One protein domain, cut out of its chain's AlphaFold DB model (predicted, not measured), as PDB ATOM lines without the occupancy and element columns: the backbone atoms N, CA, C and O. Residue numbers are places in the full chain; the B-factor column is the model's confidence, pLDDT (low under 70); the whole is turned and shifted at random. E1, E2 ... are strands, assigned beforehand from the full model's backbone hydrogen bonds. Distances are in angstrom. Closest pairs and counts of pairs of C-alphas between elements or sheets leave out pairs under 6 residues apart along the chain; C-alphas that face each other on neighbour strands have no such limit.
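This is residues 2 to 15 and 41 to 66 of the 66 residues of an uncharacterized protein of Hucho hucho (huchen) (UniProt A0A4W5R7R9). There is little regular structure here: a ribbon of two antiparallel strands, E1 and E2, with a long loop, residues 47 to 66, swinging away from it and turning back in a wide open bend. Residues 51 to 61 of that loop stick out. The 40 printed residues hold no named helix and two named strands, E1 then E2, an all-strand class with only 10 residues in named elements. The whole is loose, radius of gyration of the C-alphas 11.8 A, and flat, 31 by 30 by 12 A.

Look first at E1, residues 4 to 8, and E2, residues 42 to 46, antiparallel neighbours at 151 degrees. The C-alphas of Lys 7 and Pro 43 face each other at 4.7 A. Within hydrogen-bond range you find N 4 and O 46, 2.8 A, and N 6 and O 44, 2.9 A.

Find C-alpha 4 at (-38.164, -4.812, -27.511); E1 runs 12.0 A from there to C-alpha 8. E2 runs 12.2 A, ending with C-alpha 46 at (-40.357, -9.331, -26.389).

Residues 16 to 40 are not printed; C-alphas 15 and 41 are 20.0 A apart across this cut, on the link from E1 to E2. The C-alphas farthest apart, those of His 10 and His 59, are 32.0 A apart. The model's pLDDT is under 70 at residues 9 to 15 and 50 to 51.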
ATOM      1  N   GLY A   2     -34.930  -8.115 -34.269       74.50
ATOM      2  CA  GLY A   2     -34.660  -7.266 -33.109       74.50
ATOM      3  C   GLY A   2     -35.567  -7.646 -31.946       74.50
ATOM      4  O   GLY A   2     -36.476  -8.462 -32.113       74.50
ATOM      5  N   HIS A   3     -35.302  -7.071 -30.782       83.75
ATOM      6  CA  HIS A   3     -36.093  -7.267 -29.575       83.75
ATOM      7  C   HIS A   3     -36.580  -5.920 -29.044       83.75
ATOM      8  O   HIS A   3     -36.030  -4.869 -29.373       83.75
ATOM      9  N   VAL A   4     -37.620  -5.963 -28.224       86.06
ATOM     10  CA  VAL A   4     -38.164  -4.812 -27.511       86.06
ATOM     11  C   VAL A   4     -38.128  -5.143 -26.028       86.06
ATOM     12  O   VAL A   4     -38.615  -6.200 -25.631       86.06
ATOM     13  N   ILE A   5     -37.569  -4.247 -25.220       83.75
ATOM     14  CA  ILE A   5     -37.663  -4.329 -23.761       83.75
ATOM     15  C   ILE A   5     -38.884  -3.513 -23.343       83.75
ATOM     16  O   ILE A   5     -38.957  -2.315 -23.622       83.75
ATOM     17  N   LYS A   6     -39.865  -4.162 -22.718       85.06
ATOM     18  CA  LYS A   6     -41.089  -3.520 -22.231       85.06
ATOM     19  C   LYS A   6     -41.070  -3.478 -20.707       85.06
ATOM     20  O   LYS A   6     -40.739  -4.467 -20.066       85.06
ATOM     21  N   LYS A   7     -41.480  -2.353 -20.125       79.56
ATOM     22  CA  LYS A   7     -41.902  -2.279 -18.721       79.56
ATOM     23  C   LYS A   7     -43.399  -2.562 -18.701       79.56
ATOM     24  O   LYS A   7     -44.164  -1.748 -19.221       79.56
ATOM     25  N   ARG A   8     -43.834  -3.693 -18.140       73.56
ATOM     26  CA  ARG A   8     -45.270  -3.919 -17.926       73.56
ATOM     27  C   ARG A   8     -45.730  -3.291 -16.622       73.56
ATOM     28  O   ARG A   8     -45.162  -3.536 -15.560       73.56
ATOM     29  N   LEU A   9     -46.812  -2.529 -16.745       59.12
ATOM     30  CA  LEU A   9     -47.622  -1.989 -15.666       59.12
ATOM     31  C   LEU A   9     -49.068  -1.923 -16.200       59.12
ATOM     32  O   LEU A   9     -49.299  -1.341 -17.255       59.12
ATOM     33  N   HIS A  10     -50.027  -2.573 -15.534       59.66
ATOM     34  CA  HIS A  10     -51.459  -2.578 -15.906       59.66
ATOM     35  C   HIS A  10     -51.851  -3.153 -17.295       59.66
ATOM     36  O   HIS A  10     -52.881  -2.790 -17.853       59.66
ATOM     37  N   GLY A  11     -51.095  -4.113 -17.838       60.34
ATOM     38  CA  GLY A  11     -51.661  -5.145 -18.729       60.34
ATOM     39  C   GLY A  11     -51.993  -4.803 -20.193       60.34
ATOM     40  O   GLY A  11     -52.617  -5.636 -20.843       60.34
ATOM     41  N   ILE A  12     -51.578  -3.665 -20.760       54.34
ATOM     42  CA  ILE A  12     -51.846  -3.352 -22.182       54.34
ATOM     43  C   ILE A  12     -50.639  -3.692 -23.070       54.34
ATOM     44  O   ILE A  12     -49.527  -3.226 -22.828       54.34
ATOM     45  N   GLU A  13     -50.868  -4.476 -24.130       46.44
ATOM     46  CA  GLU A  13     -49.843  -4.883 -25.097       46.44
ATOM     47  C   GLU A  13     -50.355  -4.834 -26.554       46.44
ATOM     48  O   GLU A  13     -51.437  -5.327 -26.859       46.44
ATOM     49  N   THR A  14     -49.548  -4.281 -27.469       41.22
ATOM     50  CA  THR A  14     -49.747  -4.304 -28.935       41.22
ATOM     51  C   THR A  14     -48.564  -4.974 -29.654       41.22
ATOM     52  O   THR A  14     -47.429  -4.962 -29.169       41.22
ATOM     53  N   SER A  15     -48.841  -5.587 -30.815       35.69
ATOM     54  CA  SER A  15     -47.913  -6.420 -31.604       35.69
ATOM     55  C   SER A  15     -47.753  -5.893 -33.038       35.69
ATOM     56  O   SER A  15     -48.732  -5.454 -33.639       35.69
ATOM     57  N   SER A  41     -43.250  -3.431 -11.019       83.56
ATOM     58  CA  SER A  41     -42.958  -3.445 -12.457       83.56
ATOM     59  C   SER A  41     -42.219  -4.720 -12.849       83.56
ATOM     60  O   SER A  41     -41.308  -5.155 -12.147       83.56
ATOM     61  N   THR A  42     -42.557  -5.273 -14.013       88.62
ATOM     62  CA  THR A  42     -41.844  -6.423 -14.590       88.62
ATOM     63  C   THR A  42     -41.221  -6.028 -15.932       88.62
ATOM     64  O   THR A  42     -41.958  -5.616 -16.837       88.62
ATOM     65  N   PRO A  43     -39.884  -6.099 -16.082       85.06
ATOM     66  CA  PRO A  43     -39.234  -5.943 -17.375       85.06
ATOM     67  C   PRO A  43     -39.401  -7.217 -18.212       85.06
ATOM     68  O   PRO A  43     -39.196  -8.328 -17.730       85.06
ATOM     69  N   GLU A  44     -39.746  -7.053 -19.483       90.38
ATOM     70  CA  GLU A  44     -39.975  -8.160 -20.409       90.38
ATOM     71  C   GLU A  44     -39.191  -7.980 -21.701       90.38
ATOM     72  O   GLU A  44     -39.211  -6.911 -22.314       90.38
ATOM     73  N   LEU A  45     -38.544  -9.057 -22.144       86.94
ATOM     74  CA  LEU A  45     -37.913  -9.137 -23.453       86.94
ATOM     75  C   LEU A  45     -38.905  -9.735 -24.454       86.94
ATOM     76  O   LEU A  45     -39.181 -10.935 -24.436       86.94
ATOM     77  N   CYS A  46     -39.426  -8.907 -25.353       85.69
ATOM     78  CA  CYS A  46     -40.357  -9.331 -26.389       85.69
ATOM     79  C   CYS A  46     -39.660  -9.377 -27.747       85.69
ATOM     80  O   CYS A  46     -38.981  -8.430 -28.148       85.69
ATOM     81  N   ILE A  47     -39.896 -10.442 -28.509       86.38
ATOM     82  CA  ILE A  47     -39.499 -10.515 -29.915       86.38
ATOM     83  C   ILE A  47     -40.784 -10.427 -30.731       86.38
ATOM     84  O   ILE A  47     -41.591 -11.354 -30.669       86.38
ATOM     85  N   PRO A  48     -41.019  -9.317 -31.455       78.81
ATOM     86  CA  PRO A  48     -42.256  -9.096 -32.195       78.81
ATOM     87  C   PRO A  48     -42.269  -9.957 -33.468       78.81
ATOM     88  O   PRO A  48     -42.104  -9.478 -34.586       78.81
ATOM     89  N   SER A  49     -42.397 -11.274 -33.291       75.50
ATOM     90  CA  SER A  49     -42.431 -12.250 -34.371       75.50
ATOM     91  C   SER A  49     -43.358 -13.422 -34.066       75.50
ATOM     92  O   SER A  49     -43.286 -14.001 -32.990       75.50
ATOM     93  N   LYS A  50     -44.206 -13.808 -35.034       69.25
ATOM     94  CA  LYS A  50     -45.094 -14.983 -34.918       69.25
ATOM     95  C   LYS A  50     -44.331 -16.311 -34.922       69.25
ATOM     96  O   LYS A  50     -44.830 -17.296 -34.397       69.25
ATOM     97  N   SER A  51     -43.161 -16.348 -35.552       63.41
ATOM     98  CA  SER A  51     -42.305 -17.530 -35.629       63.41
ATOM     99  C   SER A  51     -40.868 -17.068 -35.818       63.41
ATOM    100  O   SER A  51     -40.552 -16.370 -36.784       63.41
ATOM    101  N   VAL A  52     -40.002 -17.386 -34.859       72.31
ATOM    102  CA  VAL A  52     -38.596 -16.979 -34.872       72.31
ATOM    103  C   VAL A  52     -37.699 -18.144 -34.473       72.31
ATOM    104  O   VAL A  52     -37.950 -18.820 -33.479       72.31
ATOM    105  N   GLY A  53     -36.622 -18.347 -35.232       78.25
ATOM    106  CA  GLY A  53     -35.506 -19.185 -34.806       78.25
ATOM    107  C   GLY A  53     -34.598 -18.403 -33.861       78.25
ATOM    108  O   GLY A  53     -33.954 -17.446 -34.287       78.25
ATOM    109  N   LEU A  54     -34.558 -18.799 -32.587       79.00
ATOM    110  CA  LEU A  54     -33.653 -18.243 -31.577       79.00
ATOM    111  C   LEU A  54     -32.696 -19.312 -31.070       79.00
ATOM    112  O   LEU A  54     -33.042 -20.489 -30.980       79.00
ATOM    113  N   VAL A  55     -31.495 -18.878 -30.698       83.94
ATOM    114  CA  VAL A  55     -30.491 -19.737 -30.074       83.94
ATOM    115  C   VAL A  55     -30.535 -19.526 -28.564       83.94
ATOM    116  O   VAL A  55     -29.971 -18.564 -28.053       83.94
ATOM    117  N   PHE A  56     -31.166 -20.449 -27.841       84.00
ATOM    118  CA  PHE A  56     -31.242 -20.420 -26.377       84.00
ATOM    119  C   PHE A  56     -29.984 -21.012 -25.732       84.00
ATOM    120  O   PHE A  56     -30.013 -22.095 -25.146       84.00
ATOM    121  N   LYS A  57     -28.853 -20.310 -25.857       88.81
ATOM    122  CA  LYS A  57     -27.643 -20.595 -25.074       88.81
ATOM    123  C   LYS A  57     -27.377 -19.435 -24.107       88.81
ATOM    124  O   LYS A  57     -27.531 -18.285 -24.514       88.81
ATOM    125  N   PRO A  58     -26.916 -19.694 -22.868       91.38
ATOM    126  CA  PRO A  58     -26.728 -18.639 -21.865       91.38
ATOM    127  C   PRO A  58     -25.803 -17.499 -22.315       91.38
ATOM    128  O   PRO A  58     -26.017 -16.347 -21.970       91.38
ATOM    129  N   HIS A  59     -24.796 -17.813 -23.133       90.69
ATOM    130  CA  HIS A  59     -23.838 -16.841 -23.667       90.69
ATOM    131  C   HIS A  59     -24.331 -16.106 -24.926       90.69
ATOM    132  O   HIS A  59     -23.638 -15.217 -25.410       90.69
ATOM    133  N   THR A  60     -25.490 -16.472 -25.488       87.19
ATOM    134  CA  THR A  60     -26.050 -15.847 -26.704       87.19
ATOM    135  C   THR A  60     -27.383 -15.151 -26.470       87.19
ATOM    136  O   THR A  60     -27.734 -14.238 -27.214       87.19
ATOM    137  N   THR A  61     -28.170 -15.591 -25.490       91.06
ATOM    138  CA  THR A  61     -29.485 -15.020 -25.182       91.06
ATOM    139  C   THR A  61     -29.650 -14.948 -23.675       91.06
ATOM    140  O   THR A  61     -29.766 -15.972 -23.006       91.06
ATOM    141  N   PHE A  62     -29.638 -13.721 -23.161       93.44
ATOM    142  CA  PHE A  62     -29.711 -13.404 -21.741       93.44
ATOM    143  C   PHE A  62     -30.446 -12.070 -21.536       93.44
ATOM    144  O   PHE A  62     -30.526 -11.248 -22.451       93.44
ATOM    145  N   LEU A  63     -30.983 -11.870 -20.333       92.69
ATOM    146  CA  LEU A  63     -31.610 -10.636 -19.858       92.69
ATOM    147  C   LEU A  63     -31.142 -10.413 -18.416       92.69
ATOM    148  O   LEU A  63     -31.150 -11.360 -17.633       92.69
ATOM    149  N   GLY A  64     -30.735  -9.189 -18.080       91.00
ATOM    150  CA  GLY A  64     -30.257  -8.834 -16.744       91.00
ATOM    151  C   GLY A  64     -30.731  -7.449 -16.312       91.00
ATOM    152  O   GLY A  64     -31.017  -6.598 -17.154       91.00
ATOM    153  N   THR A  65     -30.815  -7.260 -14.998       85.75
ATOM    154  CA  THR A  65     -31.124  -6.003 -14.305       85.75
ATOM    155  C   THR A  65     -30.252  -5.935 -13.055       85.75
ATOM    156  O   THR A  65     -30.166  -6.950 -12.362       85.75
ATOM    157  N   ASP A  66     -29.651  -4.777 -12.783       75.94
ATOM    158  CA  ASP A  66     -28.939  -4.482 -11.528       75.94
ATOM    159  C   ASP A  66     -29.835  -3.710 -10.549       75.94
ATOM    160  O   ASP A  66     -30.691  -2.924 -11.029       75.94
TER     161      ASP A  66